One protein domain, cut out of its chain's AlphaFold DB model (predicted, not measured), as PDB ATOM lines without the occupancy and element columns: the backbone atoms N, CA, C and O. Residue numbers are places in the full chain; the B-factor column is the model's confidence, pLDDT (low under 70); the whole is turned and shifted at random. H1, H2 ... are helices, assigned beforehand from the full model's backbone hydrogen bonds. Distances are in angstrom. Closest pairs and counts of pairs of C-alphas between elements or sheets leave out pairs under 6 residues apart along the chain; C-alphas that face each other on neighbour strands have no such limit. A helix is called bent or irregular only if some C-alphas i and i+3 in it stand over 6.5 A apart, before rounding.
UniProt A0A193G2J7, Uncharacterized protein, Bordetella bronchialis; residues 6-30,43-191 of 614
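AT A GLANCE: This is residues 6 to 30 and 43 to 191 of the 614 residues of an uncharacterized protein of Bordetella bronchialis (UniProt A0A193G2J7). One long helix, H8, runs the length of the model, with H1 side by side with it in the opposite direction; over this pair lie the hairpin H3 and H4 and the helix H5, with H4 crossing H8 nearly at a right angle. H7 folds back along the earlier part of H8, H6 packs beside its later part, and H2 packs on H4 at the edge. The printed part has 174 residues with eight named helices, H1 to H8 in order along the chain, and no named strand; the class is all helix. It is compact, with a radius of gyration of the C-alphas of 15.2 A, and spans 45 by 35 by 30 A.

IN THESE COORDINATES: Find C-alpha 9 at (234.040, 299.782, 467.316); from there H1, residues 9 to 26, runs 25.4 A. After the cut come H2, residues 44 to 53, and H3, residues 60 to 74, 21.1 A long. Look for C-alpha 81 at (227.758, 332.791, 468.067), where H4, residues 81 to 101, sets out on its 30.4 A. H5 takes residues 103 to 119, with a kink of 35 degrees near residue 111; it is irregular, but only just: C-alphas 113 and 116 are 6.7 A apart. H6 is residues 124 to 131 and H7 residues 140 to 152. H8, residues 161 to 191, runs 44.6 A to C-alpha 191 at (232.332, 307.448, 483.440).

HOW THE PARTS SIT: Begin with the two hubs, H4 and H8, which touch five helices each. They touch each other only just about perpendicular, at 71 degrees, with Ser 95 and Ala 173 the closest C-alphas at 5.1 A. With H1, H3 and H5 they form a bundle, a group of five helices in which each touches others of the group. H1 touches H8, opposite ways at a shallow tilt of 20 degrees, closest at the C-alphas of Ala 14 and Val 179, 5.5 A. H3 and H4 are a hairpin, closest at Phe 68 and Thr 90, C-alphas 4.8 A apart. H5 touches H3, closest at the C-alphas of His 62 and His 109, 5.0 A. H7 and H8 are a hairpin too, closest at the C-alphas of Leu 152 and Ala 166, 5.5 A. H6 touches residues 180 to 191 of H8, with C-alphas 131 and 181 closest at 4.2 A. H2 touches H4, closest at the C-alphas of Leu 47 and Ala 93, 6.1 A, and is apart from H8. Each O i to N i+4 pair is within hydrogen-bond range in H1, H2, H3, H4, H6, H7 and H8; in H5 it is 9 of 13.

THE WHOLE: The two C-alphas farthest apart, those of Arg 158 and Ala 191, are 46.7 A from each other. Residues 31 to 42 are not printed, and C-alphas 30 and 43 stand 21.6 A apart across this cut. Of the links that are printed whole, none is long. The mean pLDDT of the printed part is 78.2; look for values under 70 at, among others, residues 6 to 12, 26 to 30, 134 to 138, 155 to 159 and 188 to 191.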
ATOM      1  N   GLU A   6     239.046 296.763 469.279       35.91
ATOM      2  CA  GLU A   6     238.080 295.654 469.374       35.91
ATOM      3  C   GLU A   6     237.028 295.861 470.480       35.91
ATOM      4  O   GLU A   6     235.934 295.309 470.411       35.91
ATOM      5  N   GLN A   7     237.334 296.682 471.491       43.38
ATOM      6  CA  GLN A   7     236.426 296.976 472.605       43.38
ATOM      7  C   GLN A   7     235.487 298.160 472.304       43.38
ATOM      8  O   GLN A   7     234.436 298.277 472.933       43.38
ATOM      9  N   HIS A   8     235.814 298.998 471.307       59.53
ATOM     10  CA  HIS A   8     235.116 300.256 471.005       59.53
ATOM     11  C   HIS A   8     235.014 300.488 469.481       59.53
ATOM     12  O   HIS A   8     235.775 301.292 468.929       59.53
ATOM     13  N   PRO A   9     234.096 299.791 468.781       57.12
ATOM     14  CA  PRO A   9     234.040 299.782 467.316       57.12
ATOM     15  C   PRO A   9     233.780 301.167 466.710       57.12
ATOM     16  O   PRO A   9     234.373 301.486 465.686       57.12
ATOM     17  N   ASP A  10     232.982 302.018 467.363       63.66
ATOM     18  CA  ASP A  10     232.649 303.368 466.875       63.66
ATOM     19  C   ASP A  10     233.886 304.282 466.856       63.66
ATOM     20  O   ASP A  10     234.150 305.002 465.892       63.66
ATOM     21  N   VAL A  11     234.705 304.200 467.912       67.75
ATOM     22  CA  VAL A  11     235.978 304.929 468.009       67.75
ATOM     23  C   VAL A  11     236.976 304.380 466.989       67.75
ATOM     24  O   VAL A  11     237.681 305.162 466.353       67.75
ATOM     25  N   GLY A  12     237.013 303.056 466.799       68.75
ATOM     26  CA  GLY A  12     237.814 302.405 465.758       68.75
ATOM     27  C   GLY A  12     237.447 302.890 464.354       68.75
ATOM     28  O   GLY A  12     238.310 303.379 463.629       68.75
ATOM     29  N   ALA A  13     236.159 302.878 464.010       71.94
ATOM     30  CA  ALA A  13     235.657 303.354 462.724       71.94
ATOM     31  C   ALA A  13     235.956 304.848 462.496       71.94
ATOM     32  O   ALA A  13     236.355 305.242 461.399       71.94
ATOM     33  N   ALA A  14     235.825 305.686 463.532       74.25
ATOM     34  CA  ALA A  14     236.180 307.103 463.453       74.25
ATOM     35  C   ALA A  14     237.690 307.322 463.234       74.25
ATOM     36  O   ALA A  14     238.088 308.219 462.482       74.25
ATOM     37  N   LEU A  15     238.540 306.500 463.859       81.19
ATOM     38  CA  LEU A  15     239.992 306.522 463.669       81.19
ATOM     39  C   LEU A  15     240.398 306.073 462.262       81.19
ATOM     40  O   LEU A  15     241.253 306.715 461.646       81.19
ATOM     41  N   ASP A  16     239.766 305.027 461.735       82.44
ATOM     42  CA  ASP A  16     240.005 304.540 460.376       82.44
ATOM     43  C   ASP A  16     239.537 305.560 459.332       82.44
ATOM     44  O   ASP A  16     240.270 305.882 458.392       82.44
ATOM     45  N   ALA A  17     238.366 306.171 459.539       82.62
ATOM     46  CA  ALA A  17     237.887 307.275 458.714       82.62
ATOM     47  C   ALA A  17     238.860 308.464 458.735       82.62
ATOM     48  O   ALA A  17     239.087 309.101 457.702       82.62
ATOM     49  N   LEU A  18     239.470 308.759 459.890       84.94
ATOM     50  CA  LEU A  18     240.452 309.835 460.005       84.94
ATOM     51  C   LEU A  18     241.717 309.509 459.222       84.94
ATOM     52  O   LEU A  18     242.226 310.370 458.504       84.94
ATOM     53  N   LYS A  19     242.208 308.274 459.340       88.31
ATOM     54  CA  LYS A  19     243.366 307.798 458.588       88.31
ATOM     55  C   LYS A  19     243.124 307.933 457.084       88.31
ATOM     56  O   LYS A  19     243.901 308.601 456.408       88.31
ATOM     57  N   HIS A  20     241.987 307.445 456.587       87.12
ATOM     58  CA  HIS A  20     241.610 307.582 455.178       87.12
ATOM     59  C   HIS A  20     241.468 309.041 454.722       87.12
ATOM     60  O   HIS A  20     241.935 309.395 453.637       87.12
ATOM     61  N   ALA A  21     240.854 309.907 455.534       86.06
ATOM     62  CA  ALA A  21     240.701 311.323 455.202       86.06
ATOM     63  C   ALA A  21     242.055 312.048 455.116       86.06
ATOM     64  O   ALA A  21     242.256 312.884 454.231       86.06
ATOM     65  N   LEU A  22     242.989 311.719 456.012       87.06
ATOM     66  CA  LEU A  22     244.340 312.278 456.016       87.06
ATOM     67  C   LEU A  22     245.180 311.751 454.850       87.06
ATOM     68  O   LEU A  22     245.840 312.550 454.189       87.06
ATOM     69  N   ASP A  23     245.089 310.460 454.530       85.06
ATOM     70  CA  ASP A  23     245.776 309.868 453.375       85.06
ATOM     71  C   ASP A  23     245.286 310.497 452.057       85.06
ATOM     72  O   ASP A  23     246.085 310.891 451.201       85.06
ATOM     73  N   ALA A  24     243.971 310.701 451.918       81.56
ATOM     74  CA  ALA A  24     243.380 311.376 450.761       81.56
ATOM     75  C   ALA A  24     243.815 312.851 450.639       81.56
ATOM     76  O   ALA A  24     243.954 313.378 449.526       81.56
ATOM     77  N   ALA A  25     244.027 313.532 451.769       77.75
ATOM     78  CA  ALA A  25     244.524 314.905 451.804       77.75
ATOM     79  C   ALA A  25     246.029 314.992 451.478       77.75
ATOM     80  O   ALA A  25     246.440 315.913 450.767       77.75
ATOM     81  N   ALA A  26     246.823 314.017 451.931       69.12
ATOM     82  CA  ALA A  26     248.269 313.950 451.726       69.12
ATOM     83  C   ALA A  26     248.661 313.588 450.283       69.12
ATOM     84  O   ALA A  26     249.616 314.154 449.748       69.12
ATOM     85  N   ALA A  27     247.894 312.715 449.616       56.66
ATOM     86  CA  ALA A  27     248.197 312.185 448.280       56.66
ATOM     87  C   ALA A  27     248.344 313.240 447.156       56.66
ATOM     88  O   ALA A  27     248.742 312.896 446.046       56.66
ATOM     89  N   GLN A  28     248.018 314.518 447.399       54.12
ATOM     90  CA  GLN A  28     248.131 315.603 446.411       54.12
ATOM     91  C   GLN A  28     248.589 316.941 447.016       54.12
ATOM     92  O   GLN A  28     248.227 318.008 446.513       54.12
ATOM     93  N   ALA A  29     249.383 316.917 448.094       45.12
ATOM     94  CA  ALA A  29     250.053 318.130 448.554       45.12
ATOM     95  C   ALA A  29     250.954 318.667 447.418       45.12
ATOM     96  O   ALA A  29     251.832 317.939 446.948       45.12
ATOM     97  N   PRO A  30     250.747 319.901 446.921       42.47
ATOM     98  CA  PRO A  30     251.570 320.431 445.845       42.47
ATOM     99  C   PRO A  30     253.023 320.510 446.317       42.47
ATOM    100  O   PRO A  30     253.320 321.089 447.364       42.47
ATOM    101  N   GLY A  43     238.245 334.921 455.558       51.44
ATOM    102  CA  GLY A  43     238.657 333.960 456.594       51.44
ATOM    103  C   GLY A  43     240.134 333.542 456.556       51.44
ATOM    104  O   GLY A  43     240.739 333.288 457.599       51.44
ATOM    105  N   ALA A  44     240.761 333.553 455.374       64.62
ATOM    106  CA  ALA A  44     242.151 333.124 455.203       64.62
ATOM    107  C   ALA A  44     243.155 334.047 455.904       64.62
ATOM    108  O   ALA A  44     244.300 333.661 456.099       64.62
ATOM    109  N   ALA A  45     242.790 335.286 456.245       70.44
ATOM    110  CA  ALA A  45     243.673 336.173 457.003       70.44
ATOM    111  C   ALA A  45     243.930 335.646 458.425       70.44
ATOM    112  O   ALA A  45     245.074 335.647 458.877       70.44
ATOM    113  N   VAL A  46     242.886 335.142 459.093       78.56
ATOM    114  CA  VAL A  46     242.981 334.588 460.453       78.56
ATOM    115  C   VAL A  46     243.796 333.296 460.439       78.56
ATOM    116  O   VAL A  46     244.770 333.189 461.181       78.56
ATOM    117  N   LEU A  47     243.487 332.372 459.524       78.88
ATOM    118  CA  LEU A  47     244.242 331.121 459.382       78.88
ATOM    119  C   LEU A  47     245.709 331.373 458.999       78.88
ATOM    120  O   LEU A  47     246.608 330.773 459.582       78.88
ATOM    121  N   ARG A  48     245.987 332.336 458.106       78.12
ATOM    122  CA  ARG A  48     247.367 332.733 457.769       78.12
ATOM    123  C   ARG A  48     248.108 333.345 458.954       78.12
ATOM    124  O   ARG A  48     249.305 333.110 459.087       78.12
ATOM    125  N   LYS A  49     247.433 334.121 459.809       80.00
ATOM    126  CA  LYS A  49     248.041 334.679 461.027       80.00
ATOM    127  C   LYS A  49     248.448 333.561 461.990       80.00
ATOM    128  O   LYS A  49     249.582 333.572 462.456       80.00
ATOM    129  N   ILE A  50     247.570 332.580 462.211       78.69
ATOM    130  CA  ILE A  50     247.852 331.398 463.044       78.69
ATOM    131  C   ILE A  50     249.007 330.582 462.444       78.69
ATOM    132  O   ILE A  50     249.964 330.250 463.140       78.69
ATOM    133  N   ALA A  51     248.971 330.331 461.133       77.81
ATOM    134  CA  ALA A  51     250.020 329.592 460.438       77.81
ATOM    135  C   ALA A  51     251.393 330.267 460.528       77.81
ATOM    136  O   ALA A  51     252.378 329.586 460.787       77.81
ATOM    137  N   ARG A  52     251.458 331.595 460.382       78.50
ATOM    138  CA  ARG A  52     252.706 332.361 460.533       78.50
ATOM    139  C   ARG A  52     253.228 332.347 461.966       78.50
ATOM    140  O   ARG A  52     254.422 332.162 462.160       78.50
ATOM    141  N   ALA A  53     252.347 332.512 462.952       75.62
ATOM    142  CA  ALA A  53     252.732 332.519 464.364       75.62
ATOM    143  C   ALA A  53     253.363 331.188 464.811       75.62
ATOM    144  O   ALA A  53     254.218 331.178 465.688       75.62
ATOM    145  N   GLN A  54     252.969 330.077 464.183       73.44
ATOM    146  CA  GLN A  54     253.414 328.729 464.544       73.44
ATOM    147  C   GLN A  54     254.340 328.091 463.495       73.44
ATOM    148  O   GLN A  54     254.656 326.913 463.602       73.44
ATOM    149  N   GLN A  55     254.798 328.847 462.489       71.12
ATOM    150  CA  GLN A  55     255.508 328.300 461.323       71.12
ATOM    151  C   GLN A  55     256.812 327.569 461.680       71.12
ATOM    152  O   GLN A  55     257.211 326.652 460.969       71.12
ATOM    153  N   ARG A  56     257.473 327.985 462.767       71.38
ATOM    154  CA  ARG A  56     258.735 327.405 463.256       71.38
ATOM    155  C   ARG A  56     258.566 326.555 464.520       71.38
ATOM    156  O   ARG A  56     259.566 326.110 465.068       71.38
ATOM    157  N   SER A  57     257.336 326.368 465.009       73.62
ATOM    158  CA  SER A  57     257.110 325.583 466.225       73.62
ATOM    159  C   SER A  57     257.069 324.089 465.886       73.62
ATOM    160  O   SER A  57     256.230 323.696 465.070       73.62
ATOM    161  N   PRO A  58     257.923 323.250 466.503       73.25
ATOM    162  CA  PRO A  58     257.874 321.802 466.311       73.25
ATOM    163  C   PRO A  58     256.584 321.184 466.879       73.25
ATOM    164  O   PRO A  58     256.122 320.173 466.370       73.25
ATOM    165  N   ASP A  59     255.949 321.834 467.861       83.62
ATOM    166  CA  ASP A  59     254.699 321.398 468.507       83.62
ATOM    167  C   ASP A  59     253.454 322.124 467.947       83.62
ATOM    168  O   ASP A  59     252.412 322.227 468.601       83.62
ATOM    169  N   ALA A  60     253.525 322.664 466.725       81.12
ATOM    170  CA  ALA A  60     252.427 323.433 466.136       81.12
ATOM    171  C   ALA A  60     251.098 322.652 466.083       81.12
ATOM    172  O   ALA A  60     250.047 323.225 466.379       81.12
ATOM    173  N   LEU A  61     251.126 321.356 465.741       84.94
ATOM    174  CA  LEU A  61     249.920 320.520 465.712       84.94
ATOM    175  C   LEU A  61     249.339 320.321 467.114       84.94
ATOM    176  O   LEU A  61     248.132 320.461 467.290       84.94
ATOM    177  N   HIS A  62     250.189 320.100 468.120       88.00
ATOM    178  CA  HIS A  62     249.764 319.998 469.517       88.00
ATOM    179  C   HIS A  62     249.067 321.273 470.002       88.00
ATOM    180  O   HIS A  62     247.978 321.199 470.566       88.00
ATOM    181  N   HIS A  63     249.640 322.450 469.737       86.31
ATOM    182  CA  HIS A  63     249.018 323.713 470.139       86.31
ATOM    183  C   HIS A  63     247.660 323.935 469.465       86.31
ATOM    184  O   HIS A  63     246.704 324.312 470.135       86.31
ATOM    185  N   ARG A  64     247.537 323.635 468.166       87.19
ATOM    186  CA  ARG A  64     246.250 323.744 467.453       87.19
ATOM    187  C   ARG A  64     245.214 322.753 467.960       87.19
ATOM    188  O   ARG A  64     244.041 323.100 468.075       87.19
ATOM    189  N   ALA A  65     245.647 321.539 468.275       88.94
ATOM    190  CA  ALA A  65     244.799 320.508 468.845       88.94
ATOM    191  C   ALA A  65     244.305 320.908 470.245       88.94
ATOM    192  O   ALA A  65     243.130 320.721 470.564       88.94
ATOM    193  N   LEU A  66     245.163 321.546 471.047       89.56
ATOM    194  CA  LEU A  66     244.809 322.059 472.367       89.56
ATOM    195  C   LEU A  66     243.853 323.254 472.275       89.56
ATOM    196  O   LEU A  66     242.893 323.328 473.039       89.56
ATOM    197  N   ASP A  67     244.081 324.169 471.334       89.69
ATOM    198  CA  ASP A  67     243.192 325.307 471.081       89.69
ATOM    199  C   ASP A  67     241.809 324.843 470.604       89.69
ATOM    200  O   ASP A  67     240.789 325.409 471.008       89.69
ATOM    201  N   PHE A  68     241.758 323.795 469.776       92.94
ATOM    202  CA  PHE A  68     240.503 323.167 469.369       92.94
ATOM    203  C   PHE A  68     239.793 322.503 470.547       92.94
ATOM    204  O   PHE A  68     238.626 322.810 470.780       92.94
ATOM    205  N   TYR A  69     240.494 321.684 471.335       90.88
ATOM    206  CA  TYR A  69     239.947 321.079 472.551       90.88
ATOM    207  C   TYR A  69     239.352 322.140 473.494       90.88
ATOM    208  O   TYR A  69     238.186 322.053 473.878       90.88
ATOM    209  N   LYS A  70     240.107 323.203 473.798       89.88
ATOM    210  CA  LYS A  70     239.643 324.313 474.645       89.88
ATOM    211  C   LYS A  70     238.401 324.989 474.072       89.88
ATOM    212  O   LYS A  70     237.436 325.208 474.798       89.88
ATOM    213  N   ALA A  71     238.400 325.293 472.776       89.81
ATOM    214  CA  ALA A  71     237.253 325.920 472.132       89.81
ATOM    215  C   ALA A  71     236.016 325.005 472.126       89.81
ATOM    216  O   ALA A  71     234.916 325.487 472.379       89.81
ATOM    217  N   ALA A  72     236.193 323.702 471.889       87.94
ATOM    218  CA  ALA A  72     235.110 322.726 471.910       87.94
ATOM    219  C   ALA A  72     234.528 322.558 473.320       87.94
ATOM    220  O   ALA A  72     233.316 322.620 473.490       87.94
ATOM    221  N   THR A  73     235.372 322.439 474.350       87.38
ATOM    222  CA  THR A  73     234.904 322.366 475.747       87.38
ATOM    223  C   THR A  73     234.197 323.645 476.198       87.38
ATOM    224  O   THR A  73     233.213 323.576 476.924       87.38
ATOM    225  N   ALA A  74     234.620 324.822 475.728       85.38
ATOM    226  CA  ALA A  74     233.951 326.079 476.058       85.38
ATOM    227  C   ALA A  74     232.506 326.152 475.530       85.38
ATOM    228  O   ALA A  74     231.698 326.888 476.103       85.38
ATOM    229  N   LEU A  75     232.159 325.381 474.488       80.94
ATOM    230  CA  LEU A  75     230.793 325.311 473.957       80.94
ATOM    231  C   LEU A  75     229.799 324.723 474.964       80.94
ATOM    232  O   LEU A  75     228.643 325.135 474.945       80.94
ATOM    233  N   SER A  76     230.217 323.834 475.875       73.00
ATOM    234  CA  SER A  76     229.316 323.324 476.929       73.00
ATOM    235  C   SER A  76     228.935 324.410 477.946       73.00
ATOM    236  O   SER A  76     227.907 324.326 478.611       73.00
ATOM    237  N   ILE A  77     229.735 325.477 478.045       72.00
ATOM    238  CA  ILE A  77     229.536 326.581 478.995       72.00
ATOM    239  C   ILE A  77     228.870 327.784 478.313       72.00
ATOM    240  O   ILE A  77     228.071 328.492 478.930       72.00
ATOM    241  N   ARG A  78     229.224 328.061 477.052       73.50
ATOM    242  CA  ARG A  78     228.763 329.226 476.285       73.50
ATOM    243  C   ARG A  78     228.401 328.799 474.863       73.50
ATOM    244  O   ARG A  78     229.279 328.601 474.031       73.50
ATOM    245  N   GLN A  79     227.105 328.707 474.573       70.94
ATOM    246  CA  GLN A  79     226.574 328.322 473.253       70.94
ATOM    247  C   GLN A  79     226.228 329.542 472.388       70.94
ATOM    248  O   GLN A  79     225.202 329.587 471.714       70.94
ATOM    249  N   ASP A  80     227.054 330.584 472.438       80.75
ATOM    250  CA  ASP A  80     226.823 331.800 471.668       80.75
ATOM    251  C   ASP A  80     227.540 331.765 470.303       80.75
ATOM    252  O   ASP A  80     228.419 330.945 470.022       80.75
ATOM    253  N   LYS A  81     227.176 332.701 469.418       82.81
ATOM    254  CA  LYS A  81     227.758 332.791 468.067       82.81
ATOM    255  C   LYS A  81     229.279 332.990 468.089       82.81
ATOM    256  O   LYS A  81     229.944 332.661 467.105       82.81
ATOM    257  N   THR A  82     229.827 333.557 469.167       86.00
ATOM    258  CA  THR A  82     231.267 333.806 469.293       86.00
ATOM    259  C   THR A  82     232.030 332.522 469.604       86.00
ATOM    260  O   THR A  82     233.019 332.243 468.923       86.00
ATOM    261  N   ALA A  83     231.531 331.691 470.523       85.44
ATOM    262  CA  ALA A  83     232.116 330.394 470.841       85.44
ATOM    263  C   ALA A  83     232.069 329.433 469.644       85.44
ATOM    264  O   ALA A  83     233.087 328.829 469.302       85.44
ATOM    265  N   VAL A  84     230.938 329.374 468.925       88.19
ATOM    266  CA  VAL A  84     230.802 328.572 467.690       88.19
ATOM    267  C   VAL A  84     231.840 328.986 466.646       88.19
ATOM    268  O   VAL A  84     232.492 328.141 466.028       88.19
ATOM    269  N   ARG A  85     232.047 330.297 466.473       89.44
ATOM    270  CA  ARG A  85     233.049 330.820 465.541       89.44
ATOM    271  C   ARG A  85     234.470 330.491 465.975       89.44
ATOM    272  O   ARG A  85     235.293 330.167 465.123       89.44
ATOM    273  N   GLN A  86     234.761 330.571 467.269       90.38
ATOM    274  CA  GLN A  86     236.080 330.237 467.795       90.38
ATOM    275  C   GLN A  86     236.401 328.753 467.582       90.38
ATOM    276  O   GLN A  86     237.479 328.448 467.076       90.38
ATOM    277  N   ALA A  87     235.452 327.857 467.870       91.38
ATOM    278  CA  ALA A  87     235.587 326.424 467.608       91.38
ATOM    279  C   ALA A  87     235.789 326.128 466.113       91.38
ATOM    280  O   ALA A  87     236.642 325.323 465.750       91.38
ATOM    281  N   ALA A  88     235.077 326.830 465.227       91.25
ATOM    282  CA  ALA A  88     235.261 326.688 463.783       91.25
ATOM    283  C   ALA A  88     236.647 327.158 463.301       91.25
ATOM    284  O   ALA A  88     237.236 326.530 462.420       91.25
ATOM    285  N   VAL A  89     237.183 328.247 463.866       91.62
ATOM    286  CA  VAL A  89     238.524 328.759 463.530       91.62
ATOM    287  C   VAL A  89     239.614 327.788 463.968       91.62
ATOM    288  O   VAL A  89     240.519 327.504 463.182       91.62
ATOM    289  N   THR A  90     239.541 327.278 465.198       92.25
ATOM    290  CA  THR A  90     240.547 326.348 465.725       92.25
ATOM    291  C   THR A  90     240.456 324.979 465.056       92.25
ATOM    292  O   THR A  90     241.497 324.419 464.718       92.25
ATOM    293  N   LEU A  91     239.248 324.493 464.742       93.56
ATOM    294  CA  LEU A  91     239.044 323.267 463.964       93.56
ATOM    295  C   LEU A  91     239.623 323.380 462.548       93.56
ATOM    296  O   LEU A  91     240.352 322.494 462.113       93.56
ATOM    297  N   ALA A  92     239.348 324.482 461.842       87.88
ATOM    298  CA  ALA A  92     239.909 324.715 460.511       87.88
ATOM    299  C   ALA A  92     241.442 324.828 460.557       87.88
ATOM    300  O   ALA A  92     242.135 324.278 459.709       87.88
ATOM    301  N   ALA A  93     242.003 325.507 461.563       87.31
ATOM    302  CA  ALA A  93     243.452 325.579 461.724       87.31
ATOM    303  C   ALA A  93     244.068 324.199 462.008       87.31
ATOM    304  O   ALA A  93     245.133 323.885 461.466       87.31
ATOM    305  N   LEU A  94     243.420 323.384 462.846       91.69
ATOM    306  CA  LEU A  94     243.848 322.021 463.141       91.69
ATOM    307  C   LEU A  94     243.800 321.146 461.887       91.69
ATOM    308  O   LEU A  94     244.796 320.491 461.597       91.69
ATOM    309  N   SER A  95     242.713 321.180 461.110       88.94
ATOM    310  CA  SER A  95     242.565 320.324 459.927       88.94
ATOM    311  C   SER A  95     243.617 320.608 458.852       88.94
ATOM    312  O   SER A  95     244.184 319.663 458.309       88.94
ATOM    313  N   GLN A  96     243.973 321.878 458.620       86.38
ATOM    314  CA  GLN A  96     245.066 322.251 457.707       86.38
ATOM    315  C   GLN A  96     246.416 321.681 458.143       86.38
ATOM    316  O   GLN A  96     247.229 321.269 457.319       86.38
ATOM    317  N   ARG A  97     246.690 321.682 459.454       85.75
ATOM    318  CA  ARG A  97     247.961 321.161 459.968       85.75
ATOM    319  C   ARG A  97     247.976 319.640 459.989       85.75
ATOM    320  O   ARG A  97     248.982 319.056 459.610       85.75
ATOM    321  N   ALA A  98     246.863 319.026 460.379       84.81
ATOM    322  CA  ALA A  98     246.672 317.583 460.369       84.81
ATOM    323  C   ALA A  98     246.847 317.012 458.956       84.81
ATOM    324  O   ALA A  98     247.610 316.070 458.779       84.81
ATOM    325  N   ALA A  99     246.236 317.637 457.945       85.44
ATOM    326  CA  ALA A  99     246.399 317.249 456.543       85.44
ATOM    327  C   ALA A  99     247.859 317.330 456.055       85.44
ATOM    328  O   ALA A  99     248.252 316.565 455.180       85.44
ATOM    329  N   ALA A 100     248.663 318.240 456.616       81.31
ATOM    330  CA  ALA A 100     250.069 318.406 456.254       81.31
ATOM    331  C   ALA A 100     251.019 317.440 456.986       81.31
ATOM    332  O   ALA A 100     252.044 317.070 456.424       81.31
ATOM    333  N   GLU A 101     250.719 317.070 458.235       82.19
ATOM    334  CA  GLU A 101     251.585 316.206 459.057       82.19
ATOM    335  C   GLU A 101     251.183 314.719 459.033       82.19
ATOM    336  O   GLU A 101     252.005 313.857 459.342       82.19
ATOM    337  N   GLY A 102     249.947 314.401 458.638       83.69
ATOM    338  CA  GLY A 102     249.459 313.029 458.497       83.69
ATOM    339  C   GLY A 102     249.036 312.358 459.810       83.69
ATOM    340  O   GLY A 102     249.138 312.913 460.906       83.69
ATOM    341  N   TYR A 103     248.518 311.130 459.693       87.06
ATOM    342  CA  TYR A 103     247.848 310.422 460.791       87.06
ATOM    343  C   TYR A 103     248.744 310.157 462.007       87.06
ATOM    344  O   TYR A 103     248.299 310.359 463.132       87.06
ATOM    345  N   ALA A 104     250.008 309.769 461.810       85.19
ATOM    346  CA  ALA A 104     250.911 309.449 462.920       85.19
ATOM    347  C   ALA A 104     251.126 310.642 463.874       85.19
ATOM    348  O   ALA A 104     251.101 310.480 465.095       85.19
ATOM    349  N   ALA A 105     251.268 311.852 463.324       84.38
ATOM    350  CA  ALA A 105     251.391 313.070 464.120       84.38
ATOM    351  C   ALA A 105     250.080 313.406 464.849       84.38
ATOM    352  O   ALA A 105     250.093 313.804 466.016       84.38
ATOM    353  N   VAL A 106     248.934 313.205 464.193       85.81
ATOM    354  CA  VAL A 106     247.617 313.423 464.808       85.81
ATOM    355  C   VAL A 106     247.371 312.435 465.952       85.81
ATOM    356  O   VAL A 106     246.966 312.858 467.034       85.81
ATOM    357  N   ASP A 107     247.679 311.150 465.775       85.94
ATOM    358  CA  ASP A 107     247.614 310.136 466.836       85.94
ATOM    359  C   ASP A 107     248.464 310.538 468.054       85.94
ATOM    360  O   ASP A 107     247.984 310.583 469.189       85.94
ATOM    361  N   GLN A 108     249.715 310.943 467.829       85.19
ATOM    362  CA  GLN A 108     250.603 311.351 468.914       85.19
ATOM    363  C   GLN A 108     250.126 312.621 469.635       85.19
ATOM    364  O   GLN A 108     250.069 312.659 470.867       85.19
ATOM    365  N   HIS A 109     249.814 313.686 468.895       85.94
ATOM    366  CA  HIS A 109     249.629 315.016 469.481       85.94
ATOM    367  C   HIS A 109     248.178 315.356 469.821       85.94
ATOM    368  O   HIS A 109     247.965 316.104 470.776       85.94
ATOM    369  N   PHE A 110     247.201 314.834 469.075       84.81
ATOM    370  CA  PHE A 110     245.781 315.055 469.344       84.81
ATOM    371  C   PHE A 110     245.194 313.927 470.191       84.81
ATOM    372  O   PHE A 110     244.616 314.205 471.236       84.81
ATOM    373  N   PHE A 111     245.392 312.660 469.829       82.38
ATOM    374  CA  PHE A 111     244.803 311.565 470.604       82.38
ATOM    375  C   PHE A 111     245.552 311.311 471.909       82.38
ATOM    376  O   PHE A 111     245.017 311.571 472.987       82.38
ATOM    377  N   LYS A 112     246.809 310.864 471.823       81.25
ATOM    378  CA  LYS A 112     247.583 310.404 472.986       81.25
ATOM    379  C   LYS A 112     247.912 311.522 473.973       81.25
ATOM    380  O   LYS A 112     247.854 311.301 475.179       81.25
ATOM    381  N   ARG A 113     248.248 312.723 473.485       82.44
ATOM    382  CA  ARG A 113     248.624 313.866 474.343       82.44
ATOM    383  C   ARG A 113     247.450 314.728 474.812       82.44
ATOM    384  O   ARG A 113     247.624 315.441 475.796       82.44
ATOM    385  N   ILE A 114     246.301 314.720 474.127       85.12
ATOM    386  CA  ILE A 114     245.182 315.631 474.435       85.12
ATOM    387  C   ILE A 114     243.911 314.851 474.747       85.12
ATOM    388  O   ILE A 114     243.474 314.874 475.892       85.12
ATOM    389  N   LEU A 115     243.314 314.146 473.784       79.88
ATOM    390  CA  LEU A 115     242.005 313.522 473.993       79.88
ATOM    391  C   LEU A 115     242.035 312.463 475.099       79.88
ATOM    392  O   LEU A 115     241.222 312.518 476.016       79.88
ATOM    393  N   THR A 116     242.994 311.534 475.064       75.31
ATOM    394  CA  THR A 116     243.082 310.443 476.045       75.31
ATOM    395  C   THR A 116     243.249 310.939 477.492       75.31
ATOM    396  O   THR A 116     242.472 310.498 478.343       75.31
ATOM    397  N   PRO A 117     244.208 311.832 477.817       77.00
ATOM    398  CA  PRO A 117     244.380 312.300 479.190       77.00
ATOM    399  C   PRO A 117     243.375 313.380 479.602       77.00
ATOM    400  O   PRO A 117     243.038 313.461 480.775       77.00
ATOM    401  N   LEU A 118     242.883 314.225 478.691       78.12
ATOM    402  CA  LEU A 118     242.073 315.376 479.103       78.12
ATOM    403  C   LEU A 118     240.576 315.071 479.137       78.12
ATOM    404  O   LEU A 118     239.901 315.544 480.051       78.12
ATOM    405  N   LEU A 119     240.051 314.236 478.230       76.75
ATOM    406  CA  LEU A 119     238.622 313.895 478.237       76.75
ATOM    407  C   LEU A 119     238.212 313.146 479.512       76.75
ATOM    408  O   LEU A 119     237.111 313.364 480.006       76.75
ATOM    409  N   HIS A 120     239.096 312.324 480.094       69.12
ATOM    410  CA  HIS A 120     238.777 311.591 481.328       69.12
ATOM    411  C   HIS A 120     238.432 312.525 482.501       69.12
ATOM    412  O   HIS A 120     237.779 312.093 483.453       69.12
ATOM    413  N   SER A 121     238.952 313.757 482.472       73.06
ATOM    414  CA  SER A 121     238.842 314.742 483.551       73.06
ATOM    415  C   SER A 121     237.615 315.648 483.420       73.06
ATOM    416  O   SER A 121     237.351 316.470 484.299       73.06
ATOM    417  N   LEU A 122     236.868 315.524 482.318       75.56
ATOM    418  CA  LEU A 122     235.715 316.367 482.047       75.56
ATOM    419  C   LEU A 122     234.467 315.896 482.813       75.56
ATOM    420  O   LEU A 122     234.246 314.694 482.952       75.56
ATOM    421  N   PRO A 123     233.602 316.828 483.266       75.44
ATOM    422  CA  PRO A 123     232.307 316.480 483.845       75.44
ATOM    423  C   PRO A 123     231.410 315.730 482.851       75.44
ATOM    424  O   PRO A 123     231.418 316.047 481.658       75.44
ATOM    425  N   LEU A 124     230.554 314.829 483.355       67.88
ATOM    426  CA  LEU A 124     229.587 314.063 482.547       67.88
ATOM    427  C   LEU A 124     228.728 314.957 481.639       67.88
ATOM    428  O   LEU A 124     228.489 314.613 480.489       67.88
ATOM    429  N   SER A 125     228.313 316.138 482.105       71.38
ATOM    430  CA  SER A 125     227.541 317.087 481.290       71.38
ATOM    431  C   SER A 125     228.326 317.613 480.085       71.38
ATOM    432  O   SER A 125     227.792 317.687 478.985       71.38
ATOM    433  N   THR A 126     229.613 317.925 480.266       79.62
ATOM    434  CA  THR A 126     230.479 318.397 479.175       79.62
ATOM    435  C   THR A 126     230.799 317.269 478.205       79.62
ATOM    436  O   THR A 126     230.774 317.486 476.998       79.62
ATOM    437  N   LEU A 127     231.050 316.060 478.712       75.62
ATOM    438  CA  LEU A 127     231.205 314.878 477.866       75.62
ATOM    439  C   LEU A 127     229.928 314.590 477.067       75.62
ATOM    440  O   LEU A 127     230.033 314.283 475.888       75.62
ATOM    441  N   GLY A 128     228.746 314.774 477.666       71.69
ATOM    442  CA  GLY A 128     227.442 314.694 477.000       71.69
ATOM    443  C   GLY A 128     227.262 315.722 475.886       71.69
ATOM    444  O   GLY A 128     226.878 315.367 474.773       71.69
ATOM    445  N   ASP A 129     227.595 316.986 476.142       78.94
ATOM    446  CA  ASP A 129     227.502 318.039 475.125       78.94
ATOM    447  C   ASP A 129     228.467 317.800 473.954       78.94
ATOM    448  O   ASP A 129     228.085 317.967 472.795       78.94
ATOM    449  N   LEU A 130     229.701 317.365 474.241       82.38
ATOM    450  CA  LEU A 130     230.702 317.030 473.223       82.38
ATOM    451  C   LEU A 130     230.319 315.777 472.431       82.38
ATOM    452  O   LEU A 130     230.412 315.772 471.204       82.38
ATOM    453  N   ALA A 131     229.843 314.741 473.123       76.12
ATOM    454  CA  ALA A 131     229.330 313.508 472.538       76.12
ATOM    455  C   ALA A 131     228.234 313.786 471.509       76.12
ATOM    456  O   ALA A 131     228.194 313.176 470.443       76.12
ATOM    457  N   ARG A 132     227.354 314.743 471.794       71.69
ATOM    458  CA  ARG A 132     226.228 315.074 470.922       71.69
ATOM    459  C   ARG A 132     226.581 316.078 469.827       71.69
ATOM    460  O   ARG A 132     225.693 316.449 469.077       71.69
ATOM    461  N   LEU A 133     227.834 316.521 469.672       74.00
ATOM    462  CA  LEU A 133     228.189 317.500 468.629       74.00
ATOM    463  C   LEU A 133     227.848 317.026 467.206       74.00
ATOM    464  O   LEU A 133     227.525 317.868 466.368       74.00
ATOM    465  N   ASN A 134     227.872 315.715 466.946       65.75
ATOM    466  CA  ASN A 134     227.441 315.139 465.668       65.75
ATOM    467  C   ASN A 134     225.917 314.964 465.547       65.75
ATOM    468  O   ASN A 134     225.380 315.142 464.454       65.75
ATOM    469  N   ASP A 135     225.231 314.689 466.660       58.00
ATOM    470  CA  ASP A 135     223.839 314.202 466.668       58.00
ATOM    471  C   ASP A 135     222.844 315.237 467.212       58.00
ATOM    472  O   ASP A 135     221.654 314.972 467.336       58.00
ATOM    473  N   ARG A 136     223.319 316.427 467.588       56.66
ATOM    474  CA  ARG A 136     222.504 317.479 468.195       56.66
ATOM    475  C   ARG A 136     221.446 318.005 467.219       56.66
ATOM    476  O   ARG A 136     221.781 318.535 466.158       56.66
ATOM    477  N   ASP A 137     220.190 318.005 467.668       53.97
ATOM    478  CA  ASP A 137     219.052 318.629 466.973       53.97
ATOM    479  C   ASP A 137     219.221 320.148 466.770       53.97
ATOM    480  O   ASP A 137     218.614 320.744 465.884       53.97
ATOM    481  N   ASP A 138     220.069 320.795 467.575       61.03
ATOM    482  CA  ASP A 138     220.297 322.245 467.540       61.03
ATOM    483  C   ASP A 138     221.253 322.723 466.429       61.03
ATOM    484  O   ASP A 138     221.591 323.910 466.350       61.03
ATOM    485  N   GLU A 139     221.688 321.815 465.549       75.19
ATOM    486  CA  GLU A 139     222.561 322.082 464.403       75.19
ATOM    487  C   GLU A 139     223.956 322.633 464.771       75.19
ATOM    488  O   GLU A 139     224.690 323.053 463.871       75.19
ATOM    489  N   THR A 140     224.377 322.639 466.044       81.19
ATOM    490  CA  THR A 140     225.637 323.283 466.472       81.19
ATOM    491  C   THR A 140     226.857 322.719 465.740       81.19
ATOM    492  O   THR A 140     227.641 323.487 465.172       81.19
ATOM    493  N   GLY A 141     227.003 321.392 465.666       81.81
ATOM    494  CA  GLY A 141     228.091 320.759 464.912       81.81
ATOM    495  C   GLY A 141     228.060 321.126 463.429       81.81
ATOM    496  O   GLY A 141     229.077 321.522 462.854       81.81
ATOM    497  N   LYS A 142     226.869 321.129 462.817       84.62
ATOM    498  CA  LYS A 142     226.691 321.545 461.417       84.62
ATOM    499  C   LYS A 142     227.049 323.021 461.220       84.62
ATOM    500  O   LYS A 142     227.636 323.373 460.198       84.62
ATOM    501  N   GLN A 143     226.767 323.898 462.183       87.75
ATOM    502  CA  GLN A 143     227.170 325.306 462.140       87.75
ATOM    503  C   GLN A 143     228.691 325.473 462.234       87.75
ATOM    504  O   GLN A 143     229.252 326.236 461.441       87.75
ATOM    505  N   ILE A 144     229.358 324.740 463.133       89.25
ATOM    506  CA  ILE A 144     230.824 324.724 463.248       89.25
ATOM    507  C   ILE A 144     231.440 324.281 461.918       89.25
ATOM    508  O   ILE A 144     232.280 324.992 461.368       89.25
ATOM    509  N   LEU A 145     230.962 323.173 461.341       89.81
ATOM    510  CA  LEU A 145     231.467 322.648 460.069       89.81
ATOM    511  C   LEU A 145     231.186 323.577 458.885       89.81
ATOM    512  O   LEU A 145     232.057 323.753 458.032       89.81
ATOM    513  N   ARG A 146     230.012 324.219 458.825       88.94
ATOM    514  CA  ARG A 146     229.702 325.228 457.796       88.94
ATOM    515  C   ARG A 146     230.634 326.435 457.908       88.94
ATOM    516  O   ARG A 146     231.079 326.960 456.887       88.94
ATOM    517  N   GLN A 147     230.928 326.903 459.121       89.19
ATOM    518  CA  GLN A 147     231.848 328.024 459.333       89.19
ATOM    519  C   GLN A 147     233.300 327.635 459.036       89.19
ATOM    520  O   GLN A 147     233.982 328.384 458.339       89.19
ATOM    521  N   ALA A 148     233.748 326.456 459.471       88.06
ATOM    522  CA  ALA A 148     235.069 325.925 459.153       88.06
ATOM    523  C   ALA A 148     235.246 325.767 457.633       88.06
ATOM    524  O   ALA A 148     236.226 326.253 457.074       88.06
ATOM    525  N   GLY A 149     234.249 325.215 456.934       85.25
ATOM    526  CA  GLY A 149     234.247 325.106 455.471       85.25
ATOM    527  C   GLY A 149     234.382 326.460 454.771       85.25
ATOM    528  O   GLY A 149     235.205 326.605 453.868       85.25
ATOM    529  N   LYS A 150     233.675 327.497 455.245       85.62
ATOM    530  CA  LYS A 150     233.834 328.877 454.739       85.62
ATOM    531  C   LYS A 150     235.246 329.433 454.954       85.62
ATOM    532  O   LYS A 150     235.721 330.194 454.113       85.62
ATOM    533  N   LEU A 151     235.901 329.095 456.067       84.06
ATOM    534  CA  LEU A 151     237.270 329.533 456.361       84.06
ATOM    535  C   LEU A 151     238.304 328.836 455.467       84.06
ATOM    536  O   LEU A 151     239.248 329.491 455.024       84.06
ATOM    537  N   LEU A 152     238.098 327.546 455.185       82.00
ATOM    538  CA  LEU A 152     238.948 326.722 454.319       82.00
ATOM    539  C   LEU A 152     238.715 327.002 452.824       82.00
ATOM    540  O   LEU A 152     239.613 326.828 452.008       82.00
ATOM    541  N   GLY A 153     237.524 327.484 452.458       78.12
ATOM    542  CA  GLY A 153     237.118 327.711 451.068       78.12
ATOM    543  C   GLY A 153     236.363 326.535 450.434       78.12
ATOM    544  O   GLY A 153     236.181 326.519 449.216       78.12
ATOM    545  N   ALA A 154     235.894 325.577 451.240       72.69
ATOM    546  CA  ALA A 154     235.028 324.489 450.797       72.69
ATOM    547  C   ALA A 154     233.637 325.035 450.408       72.69
ATOM    548  O   ALA A 154     233.034 325.813 451.148       72.69
ATOM    549  N   GLY A 155     233.133 324.657 449.225       62.19
ATOM    550  CA  GLY A 155     231.832 325.106 448.699       62.19
ATOM    551  C   GLY A 155     231.883 326.160 447.581       62.19
ATOM    552  O   GLY A 155     230.839 326.664 447.166       62.19
ATOM    553  N   GLN A 156     233.063 326.499 447.051       64.75
ATOM    554  CA  GLN A 156     233.146 327.304 445.827       64.75
ATOM    555  C   GLN A 156     232.773 326.473 444.590       64.75
ATOM    556  O   GLN A 156     233.283 325.380 444.385       64.75
ATOM    557  N   ARG A 157     231.921 327.031 443.714       55.66
ATOM    558  CA  ARG A 157     231.371 326.371 442.508       55.66
ATOM    559  C   ARG A 157     232.404 325.948 441.444       55.66
ATOM    560  O   ARG A 157     232.021 325.360 440.440       55.66
ATOM    561  N   ARG A 158     233.694 326.256 441.609       58.50
ATOM    562  CA  ARG A 158     234.734 325.961 440.608       58.50
ATOM    563  C   ARG A 158     235.503 324.693 440.990       58.50
ATOM    564  O   ARG A 158     236.202 324.708 441.999       58.50
ATOM    565  N   ARG A 159     235.437 323.647 440.153       63.50
ATOM    566  CA  ARG A 159     236.315 322.456 440.207       63.50
ATOM    567  C   ARG A 159     237.756 322.855 439.877       63.50
ATOM    568  O   ARG A 159     238.207 322.763 438.745       63.50
ATOM    569  N   THR A 160     238.443 323.426 440.856       71.31
ATOM    570  CA  THR A 160     239.871 323.749 440.782       71.31
ATOM    571  C   THR A 160     240.598 322.887 441.798       71.31
ATOM    572  O   THR A 160     240.044 322.643 442.869       71.31
ATOM    573  N   ALA A 161     241.855 322.526 441.533       69.75
ATOM    574  CA  ALA A 161     242.682 321.777 442.487       69.75
ATOM    575  C   ALA A 161     242.705 322.421 443.893       69.75
ATOM    576  O   ALA A 161     242.755 321.737 444.908       69.75
ATOM    577  N   LYS A 162     242.578 323.757 443.973       71.38
ATOM    578  CA  LYS A 162     242.460 324.504 445.238       71.38
ATOM    579  C   LYS A 162     241.144 324.243 445.975       71.38
ATOM    580  O   LYS A 162     241.153 324.086 447.190       71.38
ATOM    581  N   ALA A 163     240.023 324.225 445.256       73.00
ATOM    582  CA  ALA A 163     238.714 323.930 445.835       73.00
ATOM    583  C   ALA A 163     238.609 322.456 446.256       73.00
ATOM    584  O   ALA A 163     238.006 322.159 447.282       73.00
ATOM    585  N   GLU A 164     239.239 321.551 445.503       77.25
ATOM    586  CA  GLU A 164     239.335 320.130 445.847       77.25
ATOM    587  C   GLU A 164     240.198 319.907 447.091       77.25
ATOM    588  O   GLU A 164     239.793 319.172 447.987       77.25
ATOM    589  N   HIS A 165     241.337 320.596 447.211       79.25
ATOM    590  CA  HIS A 165     242.159 320.549 448.419       79.25
ATOM    591  C   HIS A 165     241.412 321.103 449.645       79.25
ATOM    592  O   HIS A 165     241.363 320.445 450.680       79.25
ATOM    593  N   ALA A 166     240.732 322.247 449.510       79.31
ATOM    594  CA  ALA A 166     239.903 322.810 450.579       79.31
ATOM    595  C   ALA A 166     238.742 321.883 450.990       79.31
ATOM    596  O   ALA A 166     238.386 321.820 452.165       79.31
ATOM    597  N   ALA A 167     238.156 321.147 450.038       83.19
ATOM    598  CA  ALA A 167     237.136 320.141 450.329       83.19
ATOM    599  C   ALA A 167     237.708 318.956 451.125       83.19
ATOM    600  O   ALA A 167     237.048 318.463 452.034       83.19
ATOM    601  N   ARG A 168     238.952 318.539 450.850       82.69
ATOM    602  CA  ARG A 168     239.635 317.495 451.633       82.69
ATOM    603  C   ARG A 168     240.003 317.971 453.034       82.69
ATOM    604  O   ARG A 168     239.737 317.261 453.994       82.69
ATOM    605  N   GLU A 169     240.522 319.191 453.181       85.31
ATOM    606  CA  GLU A 169     240.769 319.791 454.504       85.31
ATOM    607  C   GLU A 169     239.471 319.940 455.318       85.31
ATOM    608  O   GLU A 169     239.480 319.826 456.545       85.31
ATOM    609  N   HIS A 170     238.342 320.187 454.644       87.69
ATOM    610  CA  HIS A 170     237.018 320.220 455.266       87.69
ATOM    611  C   HIS A 170     236.520 318.823 455.656       87.69
ATOM    612  O   HIS A 170     235.973 318.672 456.746       87.69
ATOM    613  N   ALA A 171     236.781 317.798 454.841       86.12
ATOM    614  CA  ALA A 171     236.515 316.407 455.208       86.12
ATOM    615  C   ALA A 171     237.326 315.996 456.448       86.12
ATOM    616  O   ALA A 171     236.758 315.466 457.398       86.12
ATOM    617  N   VAL A 172     238.618 316.346 456.506       86.94
ATOM    618  CA  VAL A 172     239.458 316.144 457.700       86.94
ATOM    619  C   VAL A 172     238.868 316.869 458.915       86.94
ATOM    620  O   VAL A 172     238.786 316.281 459.987       86.94
ATOM    621  N   ALA A 173     238.398 318.112 458.767       88.25
ATOM    622  CA  ALA A 173     237.727 318.835 459.853       88.25
ATOM    623  C   ALA A 173     236.454 318.120 460.345       88.25
ATOM    624  O   ALA A 173     236.226 318.035 461.550       88.25
ATOM    625  N   SER A 174     235.646 317.585 459.425       87.56
ATOM    626  CA  SER A 174     234.451 316.804 459.763       87.56
ATOM    627  C   SER A 174     234.800 315.559 460.567       87.56
ATOM    628  O   SER A 174     234.180 315.296 461.595       87.56
ATOM    629  N   VAL A 175     235.819 314.817 460.133       85.06
ATOM    630  CA  VAL A 175     236.221 313.586 460.810       85.06
ATOM    631  C   VAL A 175     236.883 313.875 462.159       85.06
ATOM    632  O   VAL A 175     236.587 313.187 463.125       85.06
ATOM    633  N   LEU A 176     237.700 314.928 462.282       86.69
ATOM    634  CA  LEU A 176     238.279 315.350 463.569       86.69
ATOM    635  C   LEU A 176     237.210 315.744 464.599       86.69
ATOM    636  O   LEU A 176     237.362 315.449 465.785       86.69
ATOM    637  N   LEU A 177     236.132 316.400 464.156       86.69
ATOM    638  CA  LEU A 177     234.991 316.711 465.019       86.69
ATOM    639  C   LEU A 177     234.262 315.431 465.450       86.69
ATOM    640  O   LEU A 177     233.944 315.287 466.628       86.69
ATOM    641  N   GLY A 178     234.053 314.492 464.523       81.25
ATOM    642  CA  GLY A 178     233.412 313.214 464.831       81.25
ATOM    643  C   GLY A 178     234.237 312.337 465.765       81.25
ATOM    644  O   GLY A 178     233.713 311.806 466.732       81.25
ATOM    645  N   VAL A 179     235.549 312.294 465.564       83.75
ATOM    646  CA  VAL A 179     236.507 311.669 466.476       83.75
ATOM    647  C   VAL A 179     236.358 312.195 467.904       83.75
ATOM    648  O   VAL A 179     236.311 311.396 468.837       83.75
ATOM    649  N   LEU A 180     236.285 313.520 468.085       85.50
ATOM    650  CA  LEU A 180     236.103 314.137 469.401       85.50
ATOM    651  C   LEU A 180     234.760 313.726 470.013       85.50
ATOM    652  O   LEU A 180     234.706 313.440 471.207       85.50
ATOM    653  N   ALA A 181     233.696 313.689 469.210       82.50
ATOM    654  CA  ALA A 181     232.373 313.271 469.657       82.50
ATOM    655  C   ALA A 181     232.369 311.802 470.105       82.50
ATOM    656  O   ALA A 181     231.976 311.526 471.234       82.50
ATOM    657  N   GLU A 182     232.892 310.880 469.294       76.56
ATOM    658  CA  GLU A 182     232.932 309.447 469.617       76.56
ATOM    659  C   GLU A 182     233.842 309.137 470.808       76.56
ATOM    660  O   GLU A 182     233.462 308.398 471.714       76.56
ATOM    661  N   THR A 183     235.021 309.761 470.894       79.56
ATOM    662  CA  THR A 183     235.867 309.592 472.090       79.56
ATOM    663  C   THR A 183     235.231 310.195 473.340       79.56
ATOM    664  O   THR A 183     235.396 309.640 474.427       79.56
ATOM    665  N   SER A 184     234.469 311.287 473.215       81.06
ATOM    666  CA  SER A 184     233.708 311.857 474.335       81.06
ATOM    667  C   SER A 184     232.532 310.969 474.739       81.06
ATOM    668  O   SER A 184     232.319 310.791 475.935       81.06
ATOM    669  N   ARG A 185     231.814 310.362 473.781       74.75
ATOM    670  CA  ARG A 185     230.781 309.342 474.041       74.75
ATOM    671  C   ARG A 185     231.360 308.167 474.789       74.75
ATOM    672  O   ARG A 185     230.779 307.733 475.771       74.75
ATOM    673  N   GLU A 186     232.520 307.686 474.369       72.69
ATOM    674  CA  GLU A 186     233.149 306.549 475.020       72.69
ATOM    675  C   GLU A 186     233.589 306.883 476.449       72.69
ATOM    676  O   GLU A 186     233.324 306.131 477.384       72.69
ATOM    677  N   GLN A 187     234.182 308.061 476.669       75.44
ATOM    678  CA  GLN A 187     234.495 308.499 478.031       75.44
ATOM    679  C   GLN A 187     233.242 308.740 478.875       75.44
ATOM    680  O   GLN A 187     233.261 308.455 480.070       75.44
ATOM    681  N   LEU A 188     232.156 309.220 478.269       68.62
ATOM    682  CA  LEU A 188     230.866 309.369 478.927       68.62
ATOM    683  C   LEU A 188     230.300 308.007 479.339       68.62
ATOM    684  O   LEU A 188     229.906 307.856 480.492       68.62
ATOM    685  N   ARG A 189     230.313 307.011 478.443       65.62
ATOM    686  CA  ARG A 189     229.903 305.618 478.707       65.62
ATOM    687  C   ARG A 189     230.718 305.022 479.858       65.62
ATOM    688  O   ARG A 189     230.144 304.548 480.833       65.62
ATOM    689  N   ALA A 190     232.043 305.146 479.811       65.12
ATOM    690  CA  ALA A 190     232.922 304.633 480.860       65.12
ATOM    691  C   ALA A 190     232.720 305.339 482.218       65.12
ATOM    692  O   ALA A 190     232.786 304.703 483.271       65.12
ATOM    693  N   ALA A 191     232.502 306.659 482.218       64.44
ATOM    694  CA  ALA A 191     232.332 307.448 483.440       64.44
ATOM    695  C   ALA A 191     230.937 307.311 484.072       64.44
ATOM    696  O   ALA A 191     230.808 307.458 485.280       64.44
TER     697      ALA A 191